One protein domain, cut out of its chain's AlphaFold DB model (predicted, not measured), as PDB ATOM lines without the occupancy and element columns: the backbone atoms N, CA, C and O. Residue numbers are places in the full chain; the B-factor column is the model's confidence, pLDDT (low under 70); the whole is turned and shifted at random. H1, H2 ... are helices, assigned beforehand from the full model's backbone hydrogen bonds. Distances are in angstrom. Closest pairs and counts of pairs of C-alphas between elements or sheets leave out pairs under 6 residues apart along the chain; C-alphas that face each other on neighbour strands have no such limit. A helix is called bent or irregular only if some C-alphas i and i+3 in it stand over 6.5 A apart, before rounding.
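This is residues 22 to 229 of the 427 residues of an uncharacterized protein of Chiayiivirga flava (UniProt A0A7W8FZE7). The domain is a long, loose rod of helices: H1 runs nearly its whole length, with H2 folded back beside the later part of H1 and H7 beside residues 29 to 50. The arm H3a runs beside H2, H3b turns across near one end of the rod, H5 runs back along part of H3a, and H6 crosses H3a. H1, H2, H3a and H7 make an up-and-down bundle, each running against the one before it. The printed part has 208 residues with seven named helices, H1 to H7 in order, and no named strand; its class is all helix. It is loose, with a radius of gyration of the C-alphas of 22.3 A, and spans 78 by 38 by 23 A.

H1, residues 22 to 71, begins at C-alpha 22 (65.322, -23.683, 81.306) and is 72.8 A long. H2 is residues 76 to 104, 41.3 A. By its hydrogen bonds H3, residues 112 to 153, was assigned as one helix, but it is bent: C-alphas 139 and 142 are 7.0 A apart. Its arms are H3a, residues 112 to 139, 41.1 A, and H3b, residues 142 to 153, 16.0 A. H4 is residues 157 to 160, 4.9 A. H5, residues 164 to 190, 37.5 A, has a kink of 29 degrees near residue 177; it is neither bent nor irregular, but only just, with C-alphas 175 and 178 6.3 A apart. H6 is residues 195 to 204, 14.3 A. H7, residues 207 to 227, 29.9 A, ends at C-alpha 227 (60.561, -10.317, 77.681).

H1 and H2 touch as a helical hairpin, opposite ways at a shallow tilt of 25 degrees, closest at the C-alphas of Gly 69 and Ala 79, 5.1 A. With residues 29 to 50 alone H1 touches H7, closest at Ala 43 and Ala 212, C-alphas 5.0 A apart. H2 and H3a form a helical hairpin at 11 degrees, a shallow tilt; the closest C-alphas, of Ala 99 and Leu 122, are 6.5 A apart. H1 and H3a are apart. The arms H3a and H3b stand about perpendicular, at 79 degrees. H3b touches H2, closest at the C-alphas of Gly 81 and Pro 143, 4.9 A, and H4, at those of Ala 146 and Leu 157, 5.7 A. H5 touches H3a with residues 169 to 181 alone, opposite ways at a shallow tilt of 31 degrees; the closest C-alphas, of Ala 139 and Gly 173, are 3.8 A apart. H6 touches H3a, closest at the C-alphas of Leu 127 and Ala 204, 6.6 A, at a steep tilt of 69 degrees, only just short of about perpendicular. Every O i to N i+4 pair is within hydrogen-bond range in H1, H2, H3b, H6 and H7, against 22 of 24 in H3a and 21 of 23 in H5; H4 is too short for such a pair.

The C-alphas farthest apart, of Asp 22 and Arg 159, are 77.9 A apart. Residues 159 to 164 and 189 to 196 stand free. The printed part has no cut, and no link is long. Mean pLDDT of the printed part is 93.1, and no printed residue is under 70.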
ATOM      1  N   ASP A  22      65.426 -24.803  82.247       90.69
ATOM      2  CA  ASP A  22      65.322 -23.683  81.306       90.69
ATOM      3  C   ASP A  22      64.551 -24.069  80.042       90.69
ATOM      4  O   ASP A  22      63.565 -23.416  79.695       90.69
ATOM      5  N   ALA A  23      64.893 -25.199  79.416       90.06
ATOM      6  CA  ALA A  23      64.162 -25.693  78.249       90.06
ATOM      7  C   ALA A  23      62.673 -25.946  78.560       90.06
ATOM      8  O   ALA A  23      61.792 -25.651  77.747       90.06
ATOM      9  N   SER A  24      62.360 -26.473  79.750       88.62
ATOM     10  CA  SER A  24      60.972 -26.677  80.176       88.62
ATOM     11  C   SER A  24      60.236 -25.356  80.435       88.62
ATOM     12  O   SER A  24      59.055 -25.240  80.101       88.62
ATOM     13  N   LEU A  25      60.923 -24.348  80.981       87.62
ATOM     14  CA  LEU A  25      60.379 -23.013  81.209       87.62
ATOM     15  C   LEU A  25      60.084 -22.323  79.879       87.62
ATOM     16  O   LEU A  25      58.970 -21.840  79.693       87.62
ATOM     17  N   GLU A  26      61.012 -22.344  78.924       88.75
ATOM     18  CA  GLU A  26      60.808 -21.774  77.590       88.75
ATOM     19  C   GLU A  26      59.611 -22.408  76.868       88.75
ATOM     20  O   GLU A  26      58.736 -21.691  76.369       88.75
ATOM     21  N   LEU A  27      59.512 -23.743  76.877       90.88
ATOM     22  CA  LEU A  27      58.374 -24.465  76.299       90.88
ATOM     23  C   LEU A  27      57.050 -24.077  76.974       90.88
ATOM     24  O   LEU A  27      56.052 -23.821  76.290       90.88
ATOM     25  N   ASN A  28      57.036 -23.976  78.304       89.62
ATOM     26  CA  ASN A  28      55.856 -23.564  79.063       89.62
ATOM     27  C   ASN A  28      55.453 -22.112  78.763       89.62
ATOM     28  O   ASN A  28      54.262 -21.820  78.628       89.62
ATOM     29  N   LEU A  29      56.417 -21.203  78.602       87.00
ATOM     30  CA  LEU A  29      56.163 -19.802  78.259       87.00
ATOM     31  C   LEU A  29      55.646 -19.645  76.825       87.00
ATOM     32  O   LEU A  29      54.704 -18.881  76.594       87.00
ATOM     33  N   ALA A  30      56.192 -20.398  75.867       89.69
ATOM     34  CA  ALA A  30      55.696 -20.425  74.492       89.69
ATOM     35  C   ALA A  30      54.253 -20.955  74.427       89.69
ATOM     36  O   ALA A  30      53.383 -20.325  73.815       89.69
ATOM     37  N   ALA A  31      53.966 -22.058  75.127       90.12
ATOM     38  CA  ALA A  31      52.619 -22.615  75.235       90.12
ATOM     39  C   ALA A  31      51.642 -21.642  75.918       90.12
ATOM     40  O   ALA A  31      50.508 -21.462  75.457       90.12
ATOM     41  N   LEU A  32      52.082 -20.952  76.977       87.94
ATOM     42  CA  LEU A  32      51.303 -19.917  77.654       87.94
ATOM     43  C   LEU A  32      50.970 -18.763  76.700       87.94
ATOM     44  O   LEU A  32      49.806 -18.365  76.602       87.94
ATOM     45  N   ARG A  33      51.956 -18.254  75.953       89.44
ATOM     46  CA  ARG A  33      51.767 -17.163  74.987       89.44
ATOM     47  C   ARG A  33      50.791 -17.551  73.876       89.44
ATOM     48  O   ARG A  33      49.870 -16.784  73.585       89.44
ATOM     49  N   ALA A  34      50.937 -18.747  73.306       92.25
ATOM     50  CA  ALA A  34      50.027 -19.271  72.289       92.25
ATOM     51  C   ALA A  34      48.593 -19.412  72.830       92.25
ATOM     52  O   ALA A  34      47.637 -18.943  72.208       92.25
ATOM     53  N   SER A  35      48.442 -19.968  74.036       91.50
ATOM     54  CA  SER A  35      47.153 -20.105  74.725       91.50
ATOM     55  C   SER A  35      46.488 -18.749  74.983       91.50
ATOM     56  O   SER A  35      45.293 -18.577  74.726       91.50
ATOM     57  N   LEU A  36      47.243 -17.747  75.443       90.19
ATOM     58  CA  LEU A  36      46.729 -16.393  75.666       90.19
ATOM     59  C   LEU A  36      46.312 -15.712  74.357       90.19
ATOM     60  O   LEU A  36      45.214 -15.152  74.299       90.19
ATOM     61  N   SER A  37      47.116 -15.828  73.296       92.81
ATOM     62  CA  SER A  37      46.770 -15.311  71.966       92.81
ATOM     63  C   SER A  37      45.495 -15.966  71.421       92.81
ATOM     64  O   SER A  37      44.569 -15.275  70.986       92.81
ATOM     65  N   GLN A  38      45.362 -17.291  71.526       94.06
ATOM     66  CA  GLN A  38      44.156 -18.004  71.096       94.06
ATOM     67  C   GLN A  38      42.919 -17.559  71.894       94.06
ATOM     68  O   GLN A  38      41.848 -17.331  71.322       94.06
ATOM     69  N   ARG A  39      43.048 -17.383  73.217       92.31
ATOM     70  CA  ARG A  39      41.963 -16.897  74.094       92.31
ATOM     71  C   ARG A  39      41.554 -15.460  73.779       92.31
ATOM     72  O   ARG A  39      40.364 -15.145  73.888       92.31
ATOM     73  N   MET A  40      42.512 -14.608  73.418       94.12
ATOM     74  CA  MET A  40      42.293 -13.234  72.970       94.12
ATOM     75  C   MET A  40      41.510 -13.220  71.651       94.12
ATOM     76  O   MET A  40      40.414 -12.660  71.608       94.12
ATOM     77  N   HIS A  41      41.988 -13.922  70.620       93.50
ATOM     78  CA  HIS A  41      41.300 -14.035  69.329       93.50
ATOM     79  C   HIS A  41      39.882 -14.594  69.480       93.50
ATOM     80  O   HIS A  41      38.920 -14.054  68.933       93.50
ATOM     81  N   ALA A  42      39.715 -15.644  70.289       93.81
ATOM     82  CA  ALA A  42      38.403 -16.210  70.577       93.81
ATOM     83  C   ALA A  42      37.475 -15.211  71.297       93.81
ATOM     84  O   ALA A  42      36.264 -15.232  71.064       93.81
ATOM     85  N   ALA A  43      38.014 -14.336  72.156       93.31
ATOM     86  CA  ALA A  43      37.247 -13.289  72.831       93.31
ATOM     87  C   ALA A  43      36.731 -12.242  71.843       93.31
ATOM     88  O   ALA A  43      35.536 -11.954  71.843       93.31
ATOM     89  N   PHE A  44      37.604 -11.723  70.975       94.44
ATOM     90  CA  PHE A  44      37.223 -10.739  69.962       94.44
ATOM     91  C   PHE A  44      36.292 -11.324  68.906       94.44
ATOM     92  O   PHE A  44      35.315 -10.677  68.545       94.44
ATOM     93  N   ARG A  45      36.504 -12.573  68.475       94.25
ATOM     94  CA  ARG A  45      35.572 -13.266  67.573       94.25
ATOM     95  C   ARG A  45      34.191 -13.411  68.203       94.25
ATOM     96  O   ARG A  45      33.188 -13.137  67.554       94.25
ATOM     97  N   ARG A  46      34.130 -13.794  69.482       94.62
ATOM     98  CA  ARG A  46      32.869 -13.876  70.230       94.62
ATOM     99  C   ARG A  46      32.212 -12.507  70.376       94.62
ATOM    100  O   ARG A  46      31.009 -12.404  70.189       94.62
ATOM    101  N   HIS A  47      32.976 -11.468  70.707       94.88
ATOM    102  CA  HIS A  47      32.456 -10.105  70.801       94.88
ATOM    103  C   HIS A  47      31.940  -9.600  69.442       94.88
ATOM    104  O   HIS A  47      30.852  -9.046  69.382       94.88
ATOM    105  N   SER A  48      32.648  -9.882  68.347       94.81
ATOM    106  CA  SER A  48      32.213  -9.564  66.982       94.81
ATOM    107  C   SER A  48      30.924 -10.297  66.590       94.81
ATOM    108  O   SER A  48      30.022  -9.686  66.024       94.81
ATOM    109  N   ALA A  49      30.781 -11.576  66.956       94.62
ATOM    110  CA  ALA A  49      29.529 -12.315  66.777       94.62
ATOM    111  C   ALA A  49      28.373 -11.708  67.594       94.62
ATOM    112  O   ALA A  49      27.260 -11.600  67.086       94.62
ATOM    113  N   TRP A  50      28.638 -11.255  68.825       95.00
ATOM    114  CA  TRP A  50      27.652 -10.519  69.623       95.00
ATOM    115  C   TRP A  50      27.258  -9.184  68.987       95.00
ATOM    116  O   TRP A  50      26.074  -8.875  68.968       95.00
ATOM    117  N   LEU A  51      28.213  -8.426  68.437       95.12
ATOM    118  CA  LEU A  51      27.917  -7.196  67.696       95.12
ATOM    119  C   LEU A  51      27.072  -7.479  66.452       95.12
ATOM    120  O   LEU A  51      26.161  -6.723  66.157       95.12
ATOM    121  N   LEU A  52      27.329  -8.576  65.737       96.69
ATOM    122  CA  LEU A  52      26.510  -8.952  64.585       96.69
ATOM    123  C   LEU A  52      25.072  -9.300  64.996       96.69
ATOM    124  O   LEU A  52      24.130  -8.880  64.332       96.69
ATOM    125  N   ALA A  53      24.903 -10.036  66.097       96.31
ATOM    126  CA  ALA A  53      23.584 -10.330  66.649       96.31
ATOM    127  C   ALA A  53      22.862  -9.053  67.119       96.31
ATOM    128  O   ALA A  53      21.670  -8.907  66.859       96.31
ATOM    129  N   ALA A  54      23.583  -8.120  67.753       95.62
ATOM    130  CA  ALA A  54      23.055  -6.812  68.137       95.62
ATOM    131  C   ALA A  54      22.612  -6.010  66.905       95.62
ATOM    132  O   ALA A  54      21.472  -5.582  66.845       95.62
ATOM    133  N   LEU A  55      23.435  -5.939  65.858       97.69
ATOM    134  CA  LEU A  55      23.080  -5.262  64.607       97.69
ATOM    135  C   LEU A  55      21.853  -5.858  63.912       97.69
ATOM    136  O   LEU A  55      21.050  -5.122  63.344       97.69
ATOM    137  N   ALA A  56      21.697  -7.183  63.940       98.06
ATOM    138  CA  ALA A  56      20.505  -7.835  63.410       98.06
ATOM    139  C   ALA A  56      19.256  -7.454  64.221       98.06
ATOM    140  O   ALA A  56      18.221  -7.130  63.641       98.06
ATOM    141  N   PHE A  57      19.367  -7.443  65.552       97.50
ATOM    142  CA  PHE A  57      18.306  -6.964  66.435       97.50
ATOM    143  C   PHE A  57      17.975  -5.489  66.170       97.50
ATOM    144  O   PHE A  57      16.804  -5.150  66.013       97.50
ATOM    145  N   ASP A  58      18.988  -4.633  66.036       96.94
ATOM    146  CA  ASP A  58      18.823  -3.207  65.771       96.94
ATOM    147  C   ASP A  58      18.104  -2.957  64.448       96.94
ATOM    148  O   ASP A  58      17.209  -2.119  64.379       96.94
ATOM    149  N   ALA A  59      18.449  -3.713  63.403       98.31
ATOM    150  CA  ALA A  59      17.792  -3.623  62.105       98.31
ATOM    151  C   ALA A  59      16.301  -3.983  62.195       98.31
ATOM    152  O   ALA A  59      15.460  -3.262  61.652       98.31
ATOM    153  N   VAL A  60      15.961  -5.060  62.912       98.25
ATOM    154  CA  VAL A  60      14.563  -5.459  63.142       98.25
ATOM    155  C   VAL A  60      13.829  -4.397  63.962       98.25
ATOM    156  O   VAL A  60      12.737  -3.982  63.579       98.25
ATOM    157  N   ALA A  61      14.424  -3.913  65.052       97.38
ATOM    158  CA  ALA A  61      13.823  -2.894  65.908       97.38
ATOM    159  C   ALA A  61      13.577  -1.576  65.155       97.38
ATOM    160  O   ALA A  61      12.499  -0.997  65.271       97.38
ATOM    161  N   LEU A  62      14.542  -1.123  64.347       98.44
ATOM    162  CA  LEU A  62      14.403   0.059  63.495       98.44
ATOM    163  C   LEU A  62      13.271  -0.101  62.479       98.44
ATOM    164  O   LEU A  62      12.478   0.822  62.314       98.44
ATOM    165  N   LEU A  63      13.174  -1.265  61.831       98.44
ATOM    166  CA  LEU A  63      12.098  -1.555  60.886       98.44
ATOM    167  C   LEU A  63      10.729  -1.529  61.576       98.44
ATOM    168  O   LEU A  63       9.814  -0.866  61.090       98.44
ATOM    169  N   LEU A  64      10.593  -2.203  62.722       98.12
ATOM    170  CA  LEU A  64       9.350  -2.226  63.498       98.12
ATOM    171  C   LEU A  64       8.946  -0.822  63.967       98.12
ATOM    172  O   LEU A  64       7.794  -0.436  63.792       98.12
ATOM    173  N   LEU A  65       9.887  -0.031  64.497       98.25
ATOM    174  CA  LEU A  65       9.633   1.351  64.917       98.25
ATOM    175  C   LEU A  65       9.251   2.255  63.739       98.25
ATOM    176  O   LEU A  65       8.358   3.088  63.879       98.25
ATOM    177  N   ALA A  66       9.888   2.084  62.577       98.31
ATOM    178  CA  ALA A  66       9.554   2.842  61.376       98.31
ATOM    179  C   ALA A  66       8.141   2.506  60.880       98.31
ATOM    180  O   ALA A  66       7.352   3.414  60.620       98.31
ATOM    181  N   MET A  67       7.793   1.216  60.803       98.44
ATOM    182  CA  MET A  67       6.445   0.776  60.432       98.44
ATOM    183  C   MET A  67       5.396   1.290  61.421       98.44
ATOM    184  O   MET A  67       4.379   1.837  60.997       98.44
ATOM    185  N   PHE A  68       5.666   1.187  62.726       98.31
ATOM    186  CA  PHE A  68       4.785   1.707  63.770       98.31
ATOM    187  C   PHE A  68       4.571   3.220  63.629       98.31
ATOM    188  O   PHE A  68       3.432   3.687  63.663       98.31
ATOM    189  N   GLY A  69       5.649   3.983  63.422       97.94
ATOM    190  CA  GLY A  69       5.587   5.433  63.235       97.94
ATOM    191  C   GLY A  69       4.796   5.846  61.990       97.94
ATOM    192  O   GLY A  69       4.050   6.820  62.042       97.94
ATOM    193  N   ILE A  70       4.900   5.093  60.888       98.31
ATOM    194  CA  ILE A  70       4.104   5.327  59.671       98.31
ATOM    195  C   ILE A  70       2.621   5.030  59.924       98.31
ATOM    196  O   ILE A  70       1.771   5.833  59.531       98.31
ATOM    197  N   ALA A  71       2.313   3.914  60.593       98.19
ATOM    198  CA  ALA A  71       0.942   3.519  60.914       98.19
ATOM    199  C   ALA A  71       0.236   4.545  61.820       98.19
ATOM    200  O   ALA A  71      -0.926   4.867  61.588       98.19
ATOM    201  N   HIS A  72       0.962   5.136  62.775       97.81
ATOM    202  CA  HIS A  72       0.427   6.091  63.755       97.81
ATOM    203  C   HIS A  72       0.795   7.551  63.451       97.81
ATOM    204  O   HIS A  72       0.779   8.401  64.338       97.81
ATOM    205  N   ARG A  73       1.114   7.889  62.194       97.62
ATOM    206  CA  ARG A  73       1.555   9.246  61.803       97.62
ATOM    207  C   ARG A  73       0.551  10.363  62.121       97.62
ATOM    208  O   ARG A  73       0.946  11.516  62.243       97.62
ATOM    209  N   ASN A  74      -0.731  10.017  62.241       97.88
ATOM    210  CA  ASN A  74      -1.813  10.954  62.558       97.88
ATOM    211  C   ASN A  74      -2.055  11.097  64.072       97.88
ATOM    212  O   ASN A  74      -2.894  11.893  64.485       97.88
ATOM    213  N   GLU A  75      -1.326  10.349  64.901       97.38
ATOM    214  CA  GLU A  75      -1.443  10.361  66.354       97.38
ATOM    215  C   GLU A  75      -0.153  10.934  66.955       97.38
ATOM    216  O   GLU A  75       0.840  10.218  67.106       97.38
ATOM    217  N   PRO A  76      -0.115  12.237  67.294       95.62
ATOM    218  CA  PRO A  76       1.141  12.933  67.567       95.62
ATOM    219  C   PRO A  76       1.908  12.342  68.758       95.62
ATOM    220  O   PRO A  76       3.136  12.318  68.729       95.62
ATOM    221  N   ALA A  77       1.215  11.825  69.779       94.62
ATOM    222  CA  ALA A  77       1.851  11.179  70.930       94.62
ATOM    223  C   ALA A  77       2.642   9.922  70.518       94.62
ATOM    224  O   ALA A  77       3.828   9.807  70.840       94.62
ATOM    225  N   HIS A  78       2.017   9.025  69.749       96.62
ATOM    226  CA  HIS A  78       2.645   7.811  69.228       96.62
ATOM    227  C   HIS A  78       3.743   8.130  68.210       96.62
ATOM    228  O   HIS A  78       4.846   7.598  68.318       96.62
ATOM    229  N   ALA A  79       3.484   9.042  67.268       96.88
ATOM    230  CA  ALA A  79       4.446   9.428  66.240       96.88
ATOM    231  C   ALA A  79       5.719  10.058  66.833       96.88
ATOM    232  O   ALA A  79       6.828   9.671  66.462       96.88
ATOM    233  N   LEU A  80       5.585  10.989  67.787       96.31
ATOM    234  CA  LEU A  80       6.731  11.619  68.455       96.31
ATOM    235  C   LEU A  80       7.497  10.622  69.330       96.31
ATOM    236  O   LEU A  80       8.730  10.623  69.320       96.31
ATOM    237  N   GLY A  81       6.785   9.756  70.059       95.94
ATOM    238  CA  GLY A  81       7.396   8.692  70.851       95.94
ATOM    239  C   GLY A  81       8.206   7.725  69.986       95.94
ATOM    240  O   GLY A  81       9.379   7.477  70.266       95.94
ATOM    241  N   ALA A  82       7.616   7.248  68.888       97.75
ATOM    242  CA  ALA A  82       8.270   6.367  67.929       97.75
ATOM    243  C   ALA A  82       9.481   7.036  67.264       97.75
ATOM    244  O   ALA A  82      10.539   6.418  67.180       97.75
ATOM    245  N   LEU A  83       9.368   8.305  66.857       97.75
ATOM    246  CA  LEU A  83      10.478   9.060  66.271       97.75
ATOM    247  C   LEU A  83      11.654   9.192  67.247       97.75
ATOM    248  O   LEU A  83      12.799   8.950  66.867       97.75
ATOM    249  N   ALA A  84      11.389   9.543  68.507       96.75
ATOM    250  CA  ALA A  84      12.434   9.677  69.518       96.75
ATOM    251  C   ALA A  84      13.156   8.341  69.782       96.75
ATOM    252  O   ALA A  84      14.386   8.306  69.856       96.75
ATOM    253  N   LEU A  85      12.405   7.237  69.865       97.69
ATOM    254  CA  LEU A  85      12.966   5.889  69.999       97.69
ATOM    255  C   LEU A  85      13.767   5.480  68.759       97.69
ATOM    256  O   LEU A  85      14.853   4.923  68.895       97.69
ATOM    257  N   LEU A  86      13.272   5.794  67.561       97.88
ATOM    258  CA  LEU A  86      13.938   5.490  66.297       97.88
ATOM    259  C   LEU A  86      15.278   6.223  66.178       97.88
ATOM    260  O   LEU A  86      16.271   5.609  65.797       97.88
ATOM    261  N   LEU A  87      15.342   7.502  66.563       97.50
ATOM    262  CA  LEU A  87      16.595   8.265  66.596       97.50
ATOM    263  C   LEU A  87      17.599   7.678  67.596       97.50
ATOM    264  O   LEU A  87      18.781   7.543  67.270       97.50
ATOM    265  N   LEU A  88      17.138   7.299  68.794       96.31
ATOM    266  CA  LEU A  88      17.993   6.654  69.793       96.31
ATOM    267  C   LEU A  88      18.533   5.311  69.278       96.31
ATOM    268  O   LEU A  88      19.726   5.036  69.409       96.31
ATOM    269  N   MET A  89      17.675   4.507  68.649       96.75
ATOM    270  CA  MET A  89      18.037   3.201  68.104       96.75
ATOM    271  C   MET A  89      18.998   3.318  66.915       96.75
ATOM    272  O   MET A  89      19.971   2.573  66.820       96.75
ATOM    273  N   ALA A  90      18.787   4.299  66.035       97.50
ATOM    274  CA  ALA A  90      19.662   4.554  64.893       97.50
ATOM    275  C   ALA A  90      21.068   4.982  65.340       97.50
ATOM    276  O   ALA A  90      22.065   4.595  64.725       97.50
ATOM    277  N   MET A  91      21.162   5.750  66.429       97.00
ATOM    278  CA  MET A  91      22.439   6.122  67.034       97.00
ATOM    279  C   MET A  91      23.199   4.899  67.579       97.00
ATOM    280  O   MET A  91      24.407   4.807  67.341       97.00
ATOM    281  N   GLU A  92      22.530   3.967  68.274       95.94
ATOM    282  CA  GLU A  92      23.157   2.717  68.753       95.94
ATOM    283  C   GLU A  92      23.639   1.868  67.570       95.94
ATOM    284  O   GLU A  92      24.832   1.561  67.483       95.94
ATOM    285  N   ALA A  93      22.766   1.625  66.586       97.12
ATOM    286  CA  ALA A  93      23.096   0.877  65.376       97.12
ATOM    287  C   ALA A  93      24.312   1.469  64.642       97.12
ATOM    288  O   ALA A  93      25.228   0.753  64.233       97.12
ATOM    289  N   ALA A  94      24.381   2.798  64.505       97.38
ATOM    290  CA  ALA A  94      25.513   3.470  63.868       97.38
ATOM    291  C   ALA A  94      26.831   3.280  64.643       97.38
ATOM    292  O   ALA A  94      27.905   3.166  64.035       97.38
ATOM    293  N   THR A  95      26.779   3.249  65.977       96.12
ATOM    294  CA  THR A  95      27.942   2.936  66.817       96.12
ATOM    295  C   THR A  95      28.365   1.478  66.664       96.12
ATOM    296  O   THR A  95      29.561   1.226  66.491       96.12
ATOM    297  N   ASP A  96      27.420   0.542  66.633       96.00
ATOM    298  CA  ASP A  96      27.710  -0.886  66.509       96.00
ATOM    299  C   ASP A  96      28.238  -1.255  65.118       96.00
ATOM    300  O   ASP A  96      29.218  -1.999  65.011       96.00
ATOM    301  N   VAL A  97      27.721  -0.637  64.046       97.75
ATOM    302  CA  VAL A  97      28.258  -0.797  62.683       97.75
ATOM    303  C   VAL A  97      29.706  -0.321  62.628       97.75
ATOM    304  O   VAL A  97      30.564  -0.980  62.035       97.75
ATOM    305  N   HIS A  98      30.003   0.826  63.242       97.06
ATOM    306  CA  HIS A  98      31.363   1.343  63.282       97.06
ATOM    307  C   HIS A  98      32.296   0.436  64.093       97.06
ATOM    308  O   HIS A  98      33.382   0.112  63.613       97.06
ATOM    309  N   ALA A  99      31.877  -0.005  65.282       96.00
ATOM    310  CA  ALA A  99      32.664  -0.904  66.122       96.00
ATOM    311  C   ALA A  99      32.966  -2.225  65.402       96.00
ATOM    312  O   ALA A  99      34.119  -2.657  65.354       96.00
ATOM    313  N   TRP A 100      31.957  -2.819  64.763       96.75
ATOM    314  CA  TRP A 100      32.105  -4.043  63.985       96.75
ATOM    315  C   TRP A 100      33.058  -3.869  62.795       96.75
ATOM    316  O   TRP A 100      33.959  -4.688  62.604       96.75
ATOM    317  N   ARG A 101      32.931  -2.779  62.020       96.75
ATOM    318  CA  ARG A 101      33.841  -2.484  60.893       96.75
ATOM    319  C   ARG A 101      35.288  -2.309  61.349       96.75
ATOM    320  O   ARG A 101      36.187  -2.841  60.701       96.75
ATOM    321  N   THR A 102      35.509  -1.591  62.450       95.06
ATOM    322  CA  THR A 102      36.850  -1.376  63.008       95.06
ATOM    323  C   THR A 102      37.457  -2.687  63.502       95.06
ATOM    324  O   THR A 102      38.601  -2.978  63.173       95.06
ATOM    325  N   LEU A 103      36.686  -3.517  64.213       94.38
ATOM    326  CA  LEU A 103      37.149  -4.819  64.702       94.38
ATOM    327  C   LEU A 103      37.450  -5.817  63.578       94.38
ATOM    328  O   LEU A 103      38.378  -6.608  63.699       94.38
ATOM    329  N   ARG A 104      36.704  -5.777  62.467       94.56
ATOM    330  CA  ARG A 104      36.963  -6.648  61.305       94.56
ATOM    331  C   ARG A 104      38.261  -6.337  60.570       94.56
ATOM    332  O   ARG A 104      38.779  -7.216  59.893       94.56
ATOM    333  N   ARG A 105      38.747  -5.100  60.657       94.12
ATOM    334  CA  ARG A 105      39.997  -4.640  60.029       94.12
ATOM    335  C   ARG A 105      41.141  -4.534  61.038       94.12
ATOM    336  O   ARG A 105      42.152  -3.899  60.757       94.12
ATOM    337  N   PHE A 106      40.934  -5.059  62.241       92.88
ATOM    338  CA  PHE A 106      41.862  -4.886  63.338       92.88
ATOM    339  C   PHE A 106      43.014  -5.875  63.211       92.88
ATOM    340  O   PHE A 106      42.789  -7.082  63.206       92.88
ATOM    341  N   ASP A 107      44.230  -5.347  63.130       93.81
ATOM    342  CA  ASP A 107      45.454  -6.131  63.211       93.81
ATOM    343  C   ASP A 107      45.897  -6.203  64.680       93.81
ATOM    344  O   ASP A 107      46.173  -5.175  65.302       93.81
ATOM    345  N   PHE A 108      45.887  -7.409  65.257       89.62
ATOM    346  CA  PHE A 108      46.314  -7.638  66.642       89.62
ATOM    347  C   PHE A 108      47.835  -7.759  66.786       89.62
ATOM    348  O   PHE A 108      48.318  -7.695  67.917       89.62
ATOM    349  N   ASP A 109      48.558  -7.889  65.672       90.44
ATOM    350  CA  ASP A 109      50.017  -7.979  65.628       90.44
ATOM    351  C   ASP A 109      50.680  -6.597  65.463       90.44
ATOM    352  O   ASP A 109      51.900  -6.463  65.571       90.44
ATOM    353  N   ALA A 110      49.874  -5.545  65.278       93.75
ATOM    354  CA  ALA A 110      50.320  -4.157  65.275       93.75
ATOM    355  C   ALA A 110      50.969  -3.741  66.618       93.75
ATOM    356  O   ALA A 110      50.711  -4.350  67.665       93.75
ATOM    357  N   PRO A 111      51.780  -2.661  66.642       93.81
ATOM    358  CA  PRO A 111      52.420  -2.179  67.862       93.81
ATOM    359  C   PRO A 111      51.434  -1.997  69.027       93.81
ATOM    360  O   PRO A 111      50.357  -1.417  68.877       93.81
ATOM    361  N   VAL A 112      51.832  -2.431  70.230       92.12
ATOM    362  CA  VAL A 112      50.989  -2.437  71.447       92.12
ATOM    363  C   VAL A 112      50.340  -1.073  71.719       92.12
ATOM    364  O   VAL A 112      49.177  -1.007  72.118       92.12
ATOM    365  N   LEU A 113      51.067   0.025  71.485       93.56
ATOM    366  CA  LEU A 113      50.555   1.389  71.660       93.56
ATOM    367  C   LEU A 113      49.458   1.742  70.648       93.56
ATOM    368  O   LEU A 113      48.465   2.365  71.021       93.56
ATOM    369  N   GLU A 114      49.601   1.309  69.397       95.38
ATOM    370  CA  GLU A 114      48.597   1.527  68.358       95.38
ATOM    371  C   GLU A 114      47.316   0.748  68.666       95.38
ATOM    372  O   GLU A 114      46.215   1.307  68.629       95.38
ATOM    373  N   VAL A 115      47.456  -0.520  69.060       93.31
ATOM    374  CA  VAL A 115      46.321  -1.349  69.475       93.31
ATOM    375  C   VAL A 115      45.599  -0.718  70.670       93.31
ATOM    376  O   VAL A 115      44.374  -0.567  70.629       93.31
ATOM    377  N   ARG A 116      46.330  -0.250  71.697       93.44
ATOM    378  CA  ARG A 116      45.746   0.466  72.852       93.44
ATOM    379  C   ARG A 116      44.987   1.711  72.430       93.44
ATOM    380  O   ARG A 116      43.866   1.909  72.894       93.44
ATOM    381  N   ALA A 117      45.562   2.532  71.555       94.75
ATOM    382  CA  ALA A 117      44.928   3.760  71.094       94.75
ATOM    383  C   ALA A 117      43.613   3.476  70.350       94.75
ATOM    384  O   ALA A 117      42.589   4.108  70.630       94.75
ATOM    385  N   ARG A 118      43.599   2.477  69.458       95.06
ATOM    386  CA  ARG A 118      42.390   2.095  68.712       95.06
ATOM    387  C   ARG A 118      41.313   1.495  69.622       95.06
ATOM    388  O   ARG A 118      40.142   1.862  69.501       95.06
ATOM    389  N   LEU A 119      41.685   0.621  70.565       93.88
ATOM    390  CA  LEU A 119      40.747   0.083  71.558       93.88
ATOM    391  C   LEU A 119      40.200   1.199  72.466       93.88
ATOM    392  O   LEU A 119      38.996   1.258  72.711       93.88
ATOM    393  N   ALA A 120      41.039   2.137  72.908       92.88
ATOM    394  CA  ALA A 120      40.610   3.278  73.715       92.88
ATOM    395  C   ALA A 120      39.624   4.188  72.960       92.88
ATOM    396  O   ALA A 120      38.633   4.633  73.542       92.88
ATOM    397  N   ALA A 121      39.833   4.415  71.659       95.12
ATOM    398  CA  ALA A 121      38.910   5.182  70.824       95.12
ATOM    399  C   ALA A 121      37.539   4.493  70.685       95.12
ATOM    400  O   ALA A 121      36.497   5.143  70.834       95.12
ATOM    401  N   LEU A 122      37.526   3.171  70.463       94.31
ATOM    402  CA  LEU A 122      36.296   2.370  70.434       94.31
ATOM    403  C   LEU A 122      35.563   2.411  71.779       94.31
ATOM    404  O   LEU A 122      34.360   2.685  71.814       94.31
ATOM    405  N   ARG A 123      36.296   2.234  72.885       92.94
ATOM    406  CA  ARG A 123      35.773   2.359  74.252       92.94
ATOM    407  C   ARG A 123      35.137   3.729  74.469       92.94
ATOM    408  O   ARG A 123      33.983   3.804  74.876       92.94
ATOM    409  N   ALA A 124      35.842   4.815  74.155       93.69
ATOM    410  CA  ALA A 124      35.340   6.175  74.347       93.69
ATOM    411  C   ALA A 124      34.065   6.452  73.534       93.69
ATOM    412  O   ALA A 124      33.161   7.148  74.002       93.69
ATOM    413  N   ARG A 125      33.957   5.904  72.316       95.00
ATOM    414  CA  ARG A 125      32.724   5.996  71.525       95.00
ATOM    415  C   ARG A 125      31.583   5.219  72.176       95.00
ATOM    416  O   ARG A 125      30.527   5.809  72.381       95.00
ATOM    417  N   ARG A 126      31.806   3.957  72.562       93.62
ATOM    418  CA  ARG A 126      30.776   3.131  73.209       93.62
ATOM    419  C   ARG A 126      30.288   3.758  74.511       93.62
ATOM    420  O   ARG A 126      29.089   3.860  74.710       93.62
ATOM    421  N   LEU A 127      31.192   4.274  75.344       91.88
ATOM    422  CA  LEU A 127      30.839   4.972  76.585       91.88
ATOM    423  C   LEU A 127      29.944   6.190  76.355       91.88
ATOM    424  O   LEU A 127      29.017   6.414  77.128       91.88
ATOM    425  N   ARG A 128      30.201   6.976  75.301       94.12
ATOM    426  CA  ARG A 128      29.346   8.120  74.952       94.12
ATOM    427  C   ARG A 128      27.948   7.666  74.545       94.12
ATOM    428  O   ARG A 128      26.977   8.249  75.016       94.12
ATOM    429  N   THR A 129      27.848   6.626  73.720       93.75
ATOM    430  CA  THR A 129      26.558   6.090  73.267       93.75
ATOM    431  C   THR A 129      25.791   5.423  74.412       93.75
ATOM    432  O   THR A 129      24.649   5.805  74.651       93.75
ATOM    433  N   THR A 130      26.423   4.552  75.212       92.31
ATOM    434  CA  THR A 130      25.798   3.982  76.420       92.31
ATOM    435  C   THR A 130      25.382   5.082  77.395       92.31
ATOM    436  O   THR A 130      24.289   5.035  77.951       92.31
ATOM    437  N   GLY A 131      26.234   6.089  77.610       91.75
ATOM    438  CA  GLY A 131      25.925   7.223  78.476       91.75
ATOM    439  C   GLY A 131      24.688   7.983  78.005       91.75
ATOM    440  O   GLY A 131      23.818   8.275  78.819       91.75
ATOM    441  N   ALA A 132      24.571   8.238  76.699       92.94
ATOM    442  CA  ALA A 132      23.374   8.827  76.108       92.94
ATOM    443  C   ALA A 132      22.148   7.917  76.284       92.94
ATOM    444  O   ALA A 132      21.100   8.401  76.700       92.94
ATOM    445  N   PHE A 133      22.274   6.608  76.057       93.56
ATOM    446  CA  PHE A 133      21.176   5.656  76.239       93.56
ATOM    447  C   PHE A 133      20.676   5.628  77.686       93.56
ATOM    448  O   PHE A 133      19.483   5.767  77.926       93.56
ATOM    449  N   ILE A 134      21.582   5.531  78.664       90.50
ATOM    450  CA  ILE A 134      21.240   5.605  80.092       90.50
ATOM    451  C   ILE A 134      20.543   6.932  80.395       90.50
ATOM    452  O   ILE A 134      19.511   6.942  81.064       90.50
ATOM    453  N   LEU A 135      21.073   8.039  79.878       92.62
ATOM    454  CA  LEU A 135      20.533   9.368  80.127       92.62
ATOM    455  C   LEU A 135      19.104   9.518  79.590       92.62
ATOM    456  O   LEU A 135      18.215   9.946  80.320       92.62
ATOM    457  N   PHE A 136      18.879   9.124  78.337       94.62
ATOM    458  CA  PHE A 136      17.577   9.233  77.687       94.62
ATOM    459  C   PHE A 136      16.606   8.120  78.083       94.62
ATOM    460  O   PHE A 136      15.403   8.320  77.944       94.62
ATOM    461  N   SER A 137      17.075   6.994  78.634       92.06
ATOM    462  CA  SER A 137      16.202   5.893  79.067       92.06
ATOM    463  C   SER A 137      15.140   6.356  80.066       92.06
ATOM    464  O   SER A 137      13.990   5.942  79.973       92.06
ATOM    465  N   VAL A 138      15.475   7.295  80.956       88.44
ATOM    466  CA  VAL A 138      14.536   7.846  81.947       88.44
ATOM    467  C   VAL A 138      13.448   8.710  81.302       88.44
ATOM    468  O   VAL A 138      12.341   8.784  81.823       88.44
ATOM    469  N   ALA A 139      13.722   9.354  80.168       92.69
ATOM    470  CA  ALA A 139      12.716  10.123  79.436       92.69
ATOM    471  C   ALA A 139      11.920   9.258  78.449       92.69
ATOM    472  O   ALA A 139      10.739   9.499  78.218       92.69
ATOM    473  N   LEU A 140      12.564   8.240  77.879       95.88
ATOM    474  CA  LEU A 140      12.016   7.438  76.789       95.88
ATOM    475  C   LEU A 140      11.409   6.107  77.231       95.88
ATOM    476  O   LEU A 140      10.792   5.444  76.404       95.88
ATOM    477  N   TRP A 141      11.511   5.720  78.507       94.25
ATOM    478  CA  TRP A 141      10.893   4.474  78.971       94.25
ATOM    479  C   TRP A 141       9.371   4.485  78.787       94.25
ATOM    480  O   TRP A 141       8.806   3.463  78.412       94.25
ATOM    481  N   TRP A 142       8.708   5.626  79.023       94.50
ATOM    482  CA  TRP A 142       7.259   5.722  78.859       94.50
ATOM    483  C   TRP A 142       6.844   5.609  77.382       94.50
ATOM    484  O   TRP A 142       6.056   4.715  77.076       94.50
ATOM    485  N   PRO A 143       7.402   6.414  76.449       96.06
ATOM    486  CA  PRO A 143       7.219   6.189  75.017       96.06
ATOM    487  C   PRO A 143       7.492   4.746  74.590       96.06
ATOM    488  O   PRO A 143       6.718   4.186  73.823       96.06
ATOM    489  N   PHE A 144       8.557   4.125  75.110       96.88
ATOM    490  CA  PHE A 144       8.879   2.731  74.813       96.88
ATOM    491  C   PHE A 144       7.757   1.781  75.237       96.88
ATOM    492  O   PHE A 144       7.327   0.966  74.428       96.88
ATOM    493  N   VAL A 145       7.249   1.901  76.467       95.19
ATOM    494  CA  VAL A 145       6.148   1.062  76.965       95.19
ATOM    495  C   VAL A 145       4.864   1.302  76.168       95.19
ATOM    496  O   VAL A 145       4.220   0.334  75.781       95.19
ATOM    497  N   ALA A 146       4.515   2.555  75.866       96.00
ATOM    498  CA  ALA A 146       3.334   2.878  75.063       96.00
ATOM    499  C   ALA A 146       3.402   2.266  73.655       96.00
ATOM    500  O   ALA A 146       2.493   1.543  73.258       96.00
ATOM    501  N   VAL A 147       4.515   2.471  72.943       97.38
ATOM    502  CA  VAL A 147       4.737   1.901  71.603       97.38
ATOM    503  C   VAL A 147       4.764   0.372  71.639       97.38
ATOM    504  O   VAL A 147       4.222  -0.272  70.747       97.38
ATOM    505  N   LEU A 148       5.373  -0.227  72.667       97.19
ATOM    506  CA  LEU A 148       5.434  -1.679  72.819       97.19
ATOM    507  C   LEU A 148       4.041  -2.290  73.020       97.19
ATOM    508  O   LEU A 148       3.738  -3.312  72.409       97.19
ATOM    509  N   PHE A 149       3.201  -1.686  73.866       97.00
ATOM    510  CA  PHE A 149       1.863  -2.205  74.149       97.00
ATOM    511  C   PHE A 149       0.897  -2.013  72.982       97.00
ATOM    512  O   PHE A 149       0.189  -2.957  72.630       97.00
ATOM    513  N   GLU A 150       0.917  -0.845  72.342       97.56
ATOM    514  CA  GLU A 150       0.120  -0.606  71.140       97.56
ATOM    515  C   GLU A 150       0.587  -1.516  69.994       97.56
ATOM    516  O   GLU A 150      -0.213  -2.203  69.369       97.56
ATOM    517  N   GLY A 151       1.901  -1.624  69.773       96.62
ATOM    518  CA  GLY A 151       2.462  -2.418  68.680       96.62
ATOM    519  C   GLY A 151       2.305  -3.936  68.829       96.62
ATOM    520  O   GLY A 151       2.147  -4.618  67.819       96.62
ATOM    521  N   LEU A 152       2.367  -4.485  70.050       96.50
ATOM    522  CA  LEU A 152       2.271  -5.938  70.279       96.50
ATOM    523  C   LEU A 152       0.868  -6.419  70.653       96.50
ATOM    524  O   LEU A 152       0.523  -7.557  70.336       96.50
ATOM    525  N   PHE A 153       0.083  -5.595  71.347       97.25
ATOM    526  CA  PHE A 153      -1.213  -5.998  71.899       97.25
ATOM    527  C   PHE A 153      -2.384  -5.157  71.379       97.25
ATOM    528  O   PHE A 153      -3.526  -5.503  71.672       97.25
ATOM    529  N   GLY A 154      -2.130  -4.072  70.636       97.25
ATOM    530  CA  GLY A 154      -3.167  -3.125  70.211       97.25
ATOM    531  C   GLY A 154      -3.813  -2.379  71.381       97.25
ATOM    532  O   GLY A 154      -5.003  -2.069  71.334       97.25
ATOM    533  N   VAL A 155      -3.072  -2.199  72.483       97.31
ATOM    534  CA  VAL A 155      -3.568  -1.528  73.690       97.31
ATOM    535  C   VAL A 155      -3.029  -0.103  73.761       97.31
ATOM    536  O   VAL A 155      -1.883   0.113  74.172       97.31
ATOM    537  N   ASP A 156      -3.905   0.864  73.481       96.88
ATOM    538  CA  ASP A 156      -3.561   2.285  73.525       96.88
ATOM    539  C   ASP A 156      -3.489   2.764  74.981       96.88
ATOM    540  O   ASP A 156      -4.483   3.158  75.607       96.88
ATOM    541  N   LEU A 157      -2.278   2.740  75.540       94.00
ATOM    542  CA  LEU A 157      -2.027   3.170  76.914       94.00
ATOM    543  C   LEU A 157      -2.335   4.652  77.153       94.00
ATOM    544  O   LEU A 157      -2.614   5.015  78.296       94.00
ATOM    545  N   TYR A 158      -2.312   5.505  76.124       94.44
ATOM    546  CA  TYR A 158      -2.690   6.912  76.277       94.44
ATOM    547  C   TYR A 158      -4.201   7.086  76.452       94.44
ATOM    548  O   TYR A 158      -4.620   8.071  77.060       94.44
ATOM    549  N   ARG A 159      -5.013   6.136  75.969       94.62
ATOM    550  CA  ARG A 159      -6.466   6.105  76.201       94.62
ATOM    551  C   ARG A 159      -6.846   5.394  77.493       94.62
ATOM    552  O   ARG A 159      -7.789   5.814  78.156       94.62
ATOM    553  N   VAL A 160      -6.141   4.315  77.839       93.44
ATOM    554  CA  VAL A 160      -6.467   3.487  79.016       93.44
ATOM    555  C   VAL A 160      -6.075   4.173  80.324       93.44
ATOM    556  O   VAL A 160      -6.774   4.041  81.328       93.44
ATOM    557  N   LEU A 161      -4.952   4.891  80.342       89.19
ATOM    558  CA  LEU A 161      -4.418   5.487  81.562       89.19
ATOM    559  C   LEU A 161      -4.756   6.970  81.668       89.19
ATOM    560  O   LEU A 161      -4.864   7.694  80.683       89.19
ATOM    561  N   HIS A 162      -4.862   7.446  82.905       88.19
ATOM    562  CA  HIS A 162      -5.070   8.862  83.171       88.19
ATOM    563  C   HIS A 162      -3.896   9.702  82.630       88.19
ATOM    564  O   HIS A 162      -2.734   9.363  82.859       88.19
ATOM    565  N   TRP A 163      -4.189  10.841  81.988       88.31
ATOM    566  CA  TRP A 163      -3.206  11.704  81.305       88.31
ATOM    567  C   TRP A 163      -2.050  12.191  82.200       88.31
ATOM    568  O   TRP A 163      -0.967  12.519  81.715       88.31
ATOM    569  N   SER A 164      -2.249  12.218  83.521       84.00
ATOM    570  CA  SER A 164      -1.189  12.577  84.469       84.00
ATOM    571  C   SER A 164      -0.027  11.583  84.457       84.00
ATOM    572  O   SER A 164       1.105  11.988  84.700       84.00
ATOM    573  N   VAL A 165      -0.266  10.306  84.150       85.69
ATOM    574  CA  VAL A 165       0.780   9.276  84.096       85.69
ATOM    575  C   VAL A 165       1.813   9.587  83.001       85.69
ATOM    576  O   VAL A 165       2.989   9.739  83.346       85.69
ATOM    577  N   PRO A 166       1.441   9.742  81.712       89.62
ATOM    578  CA  PRO A 166       2.396  10.129  80.676       89.62
ATOM    579  C   PRO A 166       3.019  11.504  80.943       89.62
ATOM    580  O   PRO A 166       4.227  11.665  80.772       89.62
ATOM    581  N   ALA A 167       2.233  12.483  81.408       89.56
ATOM    582  CA  ALA A 167       2.720  13.841  81.650       89.56
ATOM    583  C   ALA A 167       3.781  13.908  82.762       89.56
ATOM    584  O   ALA A 167       4.824  14.535  82.579       89.56
ATOM    585  N   ILE A 168       3.554  13.231  83.895       86.12
ATOM    586  CA  ILE A 168       4.518  13.175  85.004       86.12
ATOM    587  C   ILE A 168       5.788  12.456  84.556       86.12
ATOM    588  O   ILE A 168       6.880  12.946  84.826       86.12
ATOM    589  N   ASN A 169       5.674  11.333  83.844       88.44
ATOM    590  CA  ASN A 169       6.852  10.592  83.390       88.44
ATOM    591  C   ASN A 169       7.691  11.376  82.386       88.44
ATOM    592  O   ASN A 169       8.914  11.407  82.510       88.44
ATOM    593  N   LEU A 170       7.043  12.066  81.448       90.31
ATOM    594  CA  LEU A 170       7.730  12.949  80.517       90.31
ATOM    595  C   LEU A 170       8.385  14.129  81.248       90.31
ATOM    596  O   LEU A 170       9.561  14.398  81.030       90.31
ATOM    597  N   GLY A 171       7.660  14.799  82.150       91.81
ATOM    598  CA  GLY A 171       8.181  15.931  82.922       91.81
ATOM    599  C   GLY A 171       9.366  15.548  83.812       91.81
ATOM    600  O   GLY A 171      10.398  16.220  83.800       91.81
ATOM    601  N   VAL A 172       9.259  14.426  84.529       88.31
ATOM    602  CA  VAL A 172      10.348  13.863  85.339       88.31
ATOM    603  C   VAL A 172      11.527  13.474  84.450       88.31
ATOM    604  O   VAL A 172      12.659  13.820  84.772       88.31
ATOM    605  N   GLY A 173      11.287  12.818  83.315       90.50
ATOM    606  CA  GLY A 173      12.329  12.460  82.356       90.50
ATOM    607  C   GLY A 173      13.096  13.671  81.826       90.50
ATOM    608  O   GLY A 173      14.325  13.705  81.891       90.50
ATOM    609  N   LEU A 174      12.377  14.696  81.364       93.50
ATOM    610  CA  LEU A 174      12.957  15.936  80.845       93.50
ATOM    611  C   LEU A 174      13.747  16.711  81.906       93.50
ATOM    612  O   LEU A 174      14.761  17.316  81.570       93.50
ATOM    613  N   LEU A 175      13.325  16.673  83.173       93.50
ATOM    614  CA  LEU A 175      14.054  17.290  84.284       93.50
ATOM    615  C   LEU A 175      15.288  16.473  84.697       93.50
ATOM    616  O   LEU A 175      16.349  17.029  84.989       93.50
ATOM    617  N   LEU A 176      15.163  15.144  84.732       91.44
ATOM    618  CA  LEU A 176      16.230  14.256  85.186       91.44
ATOM    619  C   LEU A 176      17.370  14.139  84.176       91.44
ATOM    620  O   LEU A 176      18.503  13.964  84.604       91.44
ATOM    621  N   VAL A 177      17.121  14.284  82.873       93.38
ATOM    622  CA  VAL A 177      18.174  14.274  81.840       93.38
ATOM    623  C   VAL A 177      19.265  15.336  82.098       93.38
ATOM    624  O   VAL A 177      20.425  14.961  82.282       93.38
ATOM    625  N   PRO A 178      18.980  16.651  82.173       96.00
ATOM    626  CA  PRO A 178      20.016  17.649  82.434       96.00
ATOM    627  C   PRO A 178      20.644  17.483  83.824       96.00
ATOM    628  O   PRO A 178      21.860  17.646  83.963       96.00
ATOM    629  N   LEU A 179      19.858  17.095  84.836       94.00
ATOM    630  CA  LEU A 179      20.361  16.854  86.190       94.00
ATOM    631  C   LEU A 179      21.350  15.680  86.232       94.00
ATOM    632  O   LEU A 179      22.446  15.811  86.774       94.00
ATOM    633  N   ALA A 180      21.005  14.547  85.627       90.75
ATOM    634  CA  ALA A 180      21.862  13.371  85.553       90.75
ATOM    635  C   ALA A 180      23.118  13.649  84.720       90.75
ATOM    636  O   ALA A 180      24.208  13.234  85.110       90.75
ATOM    637  N   ALA A 181      23.008  14.414  83.628       93.56
ATOM    638  CA  ALA A 181      24.166  14.854  82.854       93.56
ATOM    639  C   ALA A 181      25.106  15.744  83.687       93.56
ATOM    640  O   ALA A 181      26.328  15.589  83.625       93.56
ATOM    641  N   TRP A 182      24.556  16.656  84.492       96.75
ATOM    642  CA  TRP A 182      25.329  17.488  85.413       96.75
ATOM    643  C   TRP A 182      26.019  16.652  86.499       96.75
ATOM    644  O   TRP A 182      27.234  16.771  86.675       96.75
ATOM    645  N   ILE A 183      25.294  15.734  87.148       91.62
ATOM    646  CA  ILE A 183      25.851  14.803  88.142       91.62
ATOM    647  C   ILE A 183      26.961  13.950  87.518       91.62
ATOM    648  O   ILE A 183      28.038  13.832  88.096       91.62
ATOM    649  N   ALA A 184      26.752  13.401  86.320       90.06
ATOM    650  CA  ALA A 184      27.757  12.602  85.625       90.06
ATOM    651  C   ALA A 184      29.048  13.399  85.374       90.06
ATOM    652  O   ALA A 184      30.141  12.879  85.589       90.06
ATOM    653  N   ARG A 185      28.946  14.684  84.997       93.88
ATOM    654  CA  ARG A 185      30.112  15.576  84.848       93.88
ATOM    655  C   ARG A 185      30.814  15.831  86.182       93.88
ATOM    656  O   ARG A 185      32.043  15.839  86.218       93.88
ATOM    657  N   LEU A 186      30.062  16.036  87.264       94.38
ATOM    658  CA  LEU A 186      30.631  16.209  88.604       94.38
ATOM    659  C   LEU A 186      31.373  14.953  89.067       94.38
ATOM    660  O   LEU A 186      32.514  15.048  89.519       94.38
ATOM    661  N   LEU A 187      30.764  13.779  88.895       89.81
ATOM    662  CA  LEU A 187      31.372  12.496  89.241       89.81
ATOM    663  C   LEU A 187      32.624  12.231  88.397       89.81
ATOM    664  O   LEU A 187      33.669  11.911  88.956       89.81
ATOM    665  N   ALA A 188      32.566  12.457  87.083       90.31
ATOM    666  CA  ALA A 188      33.719  12.290  86.199       90.31
ATOM    667  C   ALA A 188      34.891  13.219  86.561       90.31
ATOM    668  O   ALA A 188      36.049  12.843  86.400       90.31
ATOM    669  N   ARG A 189      34.615  14.430  87.067       94.31
ATOM    670  CA  ARG A 189      35.651  15.334  87.594       94.31
ATOM    671  C   ARG A 189      36.206  14.843  88.929       94.31
ATOM    672  O   ARG A 189      37.416  14.870  89.121       94.31
ATOM    673  N   ARG A 190      35.337  14.398  89.842       93.25
ATOM    674  CA  ARG A 190      35.716  13.990  91.203       93.25
ATOM    675  C   ARG A 190      36.521  12.694  91.241       93.25
ATOM    676  O   ARG A 190      37.402  12.573  92.089       93.25
ATOM    677  N   TYR A 191      36.191  11.754  90.361       90.25
ATOM    678  CA  TYR A 191      36.741  10.397  90.324       90.25
ATOM    679  C   TYR A 191      37.677  10.163  89.135       90.25
ATOM    680  O   TYR A 191      37.941   9.021  88.762       90.25
ATOM    681  N   ARG A 192      38.198  11.234  88.526       91.25
ATOM    682  CA  ARG A 192      39.219  11.108  87.486       91.25
ATOM    683  C   ARG A 192      40.445  10.399  88.071       91.25
ATOM    684  O   ARG A 192      41.022  10.882  89.039       91.25
ATOM    685  N   GLY A 193      40.826   9.267  87.479       87.25
ATOM    686  CA  GLY A 193      41.942   8.439  87.947       87.25
ATOM    687  C   GLY A 193      41.592   7.443  89.058       87.25
ATOM    688  O   GLY A 193      42.455   6.666  89.457       87.25
ATOM    689  N   ASP A 194      40.344   7.410  89.541       87.50
ATOM    690  CA  ASP A 194      39.899   6.348  90.446       87.50
ATOM    691  C   ASP A 194      39.704   5.046  89.658       87.50
ATOM    692  O   ASP A 194      38.875   4.967  88.748       87.50
ATOM    693  N   ALA A 195      40.456   4.005  90.022       81.06
ATOM    694  CA  ALA A 195      40.402   2.713  89.337       81.06
ATOM    695  C   ALA A 195      38.998   2.082  89.377       81.06
ATOM    696  O   ALA A 195      38.584   1.428  88.420       81.06
ATOM    697  N   GLY A 196      38.238   2.297  90.457       77.00
ATOM    698  CA  GLY A 196      36.875   1.786  90.586       77.00
ATOM    699  C   GLY A 196      35.903   2.462  89.620       77.00
ATOM    700  O   GLY A 196      35.055   1.790  89.026       77.00
ATOM    701  N   PHE A 197      36.041   3.775  89.433       84.12
ATOM    702  CA  PHE A 197      35.257   4.544  88.470       84.12
ATOM    703  C   PHE A 197      35.608   4.195  87.020       84.12
ATOM    704  O   PHE A 197      34.702   3.923  86.235       84.12
ATOM    705  N   GLU A 198      36.894   4.106  86.671       85.69
ATOM    706  CA  GLU A 198      37.333   3.669  85.334       85.69
ATOM    707  C   GLU A 198      36.788   2.282  84.982       85.69
ATOM    708  O   GLU A 198      36.231   2.071  83.901       85.69
ATOM    709  N   GLN A 199      36.839   1.364  85.945       80.25
ATOM    710  CA  GLN A 199      36.300   0.024  85.777       80.25
ATOM    711  C   GLN A 199      34.763   0.024  85.712       80.25
ATOM    712  O   GLN A 199      34.159  -0.811  85.041       80.25
ATOM    713  N   PHE A 200      34.068   0.916  86.430       83.50
ATOM    714  CA  PHE A 200      32.618   1.107  86.264       83.50
ATOM    715  C   PHE A 200      32.279   1.520  84.830       83.50
ATOM    716  O   PHE A 200      31.400   0.908  84.222       83.50
ATOM    717  N   LEU A 201      33.019   2.486  84.279       86.19
ATOM    718  CA  LEU A 201      32.878   2.876  82.881       86.19
ATOM    719  C   LEU A 201      33.138   1.675  81.964       86.19
ATOM    720  O   LEU A 201      32.312   1.392  81.103       86.19
ATOM    721  N   ASP A 202      34.196   0.895  82.194       84.44
ATOM    722  CA  ASP A 202      34.493  -0.293  81.378       84.44
ATOM    723  C   ASP A 202      33.328  -1.266  81.248       84.44
ATOM    724  O   ASP A 202      33.099  -1.803  80.166       84.44
ATOM    725  N   ASP A 203      32.555  -1.473  82.308       82.19
ATOM    726  CA  ASP A 203      31.408  -2.377  82.234       82.19
ATOM    727  C   ASP A 203      30.175  -1.731  81.608       82.19
ATOM    728  O   ASP A 203      29.376  -2.439  80.991       82.19
ATOM    729  N   ALA A 204      30.043  -0.405  81.697       82.31
ATOM    730  CA  ALA A 204      29.060   0.337  80.913       82.31
ATOM    731  C   ALA A 204      29.369   0.263  79.403       82.31
ATOM    732  O   ALA A 204      28.453   0.264  78.585       82.31
ATOM    733  N   ALA A 205      30.637   0.112  79.006       84.44
ATOM    734  CA  ALA A 205      30.997  -0.173  77.612       84.44
ATOM    735  C   ALA A 205      30.617  -1.603  77.158       84.44
ATOM    736  O   ALA A 205      30.678  -1.903  75.968       84.44
ATOM    737  N   GLY A 206      30.189  -2.474  78.078       88.25
ATOM    738  CA  GLY A 206      29.659  -3.803  77.787       88.25
ATOM    739  C   GLY A 206      30.625  -4.938  78.135       88.25
ATOM    740  O   GLY A 206      31.768  -4.978  77.697       88.25
ATOM    741  N   LYS A 207      30.123  -5.942  78.865       88.00
ATOM    742  CA  LYS A 207      30.927  -7.052  79.419       88.00
ATOM    743  C   LYS A 207      31.754  -7.820  78.386       88.00
ATOM    744  O   LYS A 207      32.835  -8.302  78.710       88.00
ATOM    745  N   SER A 208      31.235  -8.003  77.170       88.69
ATOM    746  CA  SER A 208      31.950  -8.731  76.115       88.69
ATOM    747  C   SER A 208      33.153  -7.937  75.597       88.69
ATOM    748  O   SER A 208      34.200  -8.536  75.355       88.69
ATOM    749  N   TRP A 209      33.031  -6.608  75.516       91.12
ATOM    750  CA  TRP A 209      34.126  -5.699  75.186       91.12
ATOM    751  C   TRP A 209      35.183  -5.681  76.291       91.12
ATOM    752  O   TRP A 209      36.351  -5.955  76.020       91.12
ATOM    753  N   SER A 210      34.783  -5.450  77.546       88.81
ATOM    754  CA  SER A 210      35.713  -5.402  78.685       88.81
ATOM    755  C   SER A 210      36.452  -6.733  78.841       88.81
ATOM    756  O   SER A 210      37.658  -6.755  79.061       88.81
ATOM    757  N   ALA A 211      35.772  -7.867  78.630       89.19
ATOM    758  CA  ALA A 211      36.411  -9.181  78.641       89.19
ATOM    759  C   ALA A 211      37.445  -9.364  77.514       89.19
ATOM    760  O   ALA A 211      38.490  -9.972  77.751       89.19
ATOM    761  N   ALA A 212      37.172  -8.872  76.301       90.81
ATOM    762  CA  ALA A 212      38.120  -8.933  75.188       90.81
ATOM    763  C   ALA A 212      39.330  -8.016  75.431       90.81
ATOM    764  O   ALA A 212      40.469  -8.469  75.333       90.81
ATOM    765  N   SER A 213      39.078  -6.773  75.852       91.69
ATOM    766  CA  SER A 213      40.105  -5.789  76.204       91.69
ATOM    767  C   SER A 213      41.010  -6.289  77.334       91.69
ATOM    768  O   SER A 213      42.228  -6.273  77.198       91.69
ATOM    769  N   ASN A 214      40.439  -6.823  78.418       89.75
ATOM    770  CA  ASN A 214      41.216  -7.337  79.550       89.75
ATOM    771  C   ASN A 214      42.081  -8.541  79.164       89.75
ATOM    772  O   ASN A 214      43.195  -8.680  79.660       89.75
ATOM    773  N   ARG A 215      41.599  -9.416  78.267       91.75
ATOM    774  CA  ARG A 215      42.401 -10.542  77.755       91.75
ATOM    775  C   ARG A 215      43.560 -10.073  76.889       91.75
ATOM    776  O   ARG A 215      44.633 -10.659  76.975       91.75
ATOM    777  N   TRP A 216      43.345  -9.039  76.081       93.81
ATOM    778  CA  TRP A 216      44.413  -8.427  75.302       93.81
ATOM    779  C   TRP A 216      45.460  -7.771  76.210       93.81
ATOM    780  O   TRP A 216      46.646  -8.047  76.052       93.81
ATOM    781  N   SER A 217      45.040  -6.993  77.217       90.81
ATOM    782  CA  SER A 217      45.964  -6.404  78.194       90.81
ATOM    783  C   SER A 217      46.757  -7.482  78.929       90.81
ATOM    784  O   SER A 217      47.977  -7.409  78.967       90.81
ATOM    785  N   ALA A 218      46.095  -8.546  79.399       89.12
ATOM    786  CA  ALA A 218      46.771  -9.671  80.043       89.12
ATOM    787  C   ALA A 218      47.792 -10.355  79.116       89.12
ATOM    788  O   ALA A 218      48.878 -10.710  79.568       89.12
ATOM    789  N   TYR A 219      47.475 -10.526  77.827       92.25
ATOM    790  CA  TYR A 219      48.420 -11.047  76.834       92.25
ATOM    791  C   TYR A 219      49.627 -10.116  76.648       92.25
ATOM    792  O   TYR A 219      50.767 -10.584  76.683       92.25
ATOM    793  N   ALA A 220      49.392  -8.811  76.489       93.00
ATOM    794  CA  ALA A 220      50.444  -7.815  76.307       93.00
ATOM    795  C   ALA A 220      51.361  -7.725  77.538       93.00
ATOM    796  O   ALA A 220      52.582  -7.762  77.398       93.00
ATOM    797  N   ASP A 221      50.782  -7.685  78.738       91.56
ATOM    798  CA  ASP A 221      51.520  -7.588  79.998       91.56
ATOM    799  C   ASP A 221      52.314  -8.873  80.276       91.56
ATOM    800  O   ASP A 221      53.479  -8.800  80.664       91.56
ATOM    801  N   THR A 222      51.737 -10.049  79.989       90.81
ATOM    802  CA  THR A 222      52.444 -11.342  80.080       90.81
ATOM    803  C   THR A 222      53.611 -11.398  79.100       90.81
ATOM    804  O   THR A 222      54.708 -11.804  79.464       90.81
ATOM    805  N   THR A 223      53.404 -10.954  77.859       91.88
ATOM    806  CA  THR A 223      54.463 -10.929  76.843       91.88
ATOM    807  C   THR A 223      55.594  -9.985  77.252       91.88
ATOM    808  O   THR A 223      56.763 -10.337  77.120       91.88
ATOM    809  N   ALA A 224      55.259  -8.815  77.799       93.62
ATOM    810  CA  ALA A 224      56.240  -7.861  78.301       93.62
ATOM    811  C   ALA A 224      57.000  -8.390  79.529       93.62
ATOM    812  O   ALA A 224      58.193  -8.144  79.653       93.62
ATOM    813  N   ALA A 225      56.331  -9.117  80.424       92.44
ATOM    814  CA  ALA A 225      56.944  -9.758  81.587       92.44
ATOM    815  C   ALA A 225      57.896 -10.895  81.191       92.44
ATOM    816  O   ALA A 225      59.024 -10.941  81.668       92.44
ATOM    817  N   ILE A 226      57.495 -11.747  80.242       91.56
ATOM    818  CA  ILE A 226      58.375 -12.774  79.666       91.56
ATOM    819  C   ILE A 226      59.617 -12.129  79.045       91.56
ATOM    820  O   ILE A 226      60.728 -12.574  79.309       91.56
ATOM    821  N   ALA A 227      59.446 -11.041  78.288       92.94
ATOM    822  CA  ALA A 227      60.561 -10.317  77.681       92.94
ATOM    823  C   ALA A 227      61.530  -9.690  78.706       92.94
ATOM    824  O   ALA A 227      62.671  -9.403  78.355       92.94
ATOM    825  N   ARG A 228      61.099  -9.484  79.960       96.06
ATOM    826  CA  ARG A 228      61.946  -9.016  81.072       96.06
ATOM    827  C   ARG A 228      62.560 -10.144  81.909       96.06
ATOM    828  O   ARG A 228      63.328  -9.847  82.813       96.06
ATOM    829  N   GLY A 229      62.224 -11.408  81.635       93.88
ATOM    830  CA  GLY A 229      62.661 -12.555  82.440       93.88
ATOM    831  C   GLY A 229      61.755 -12.894  83.635       93.88
ATOM    832  O   GLY A 229      62.073 -13.796  84.401       93.88
TER     833      GLY A 229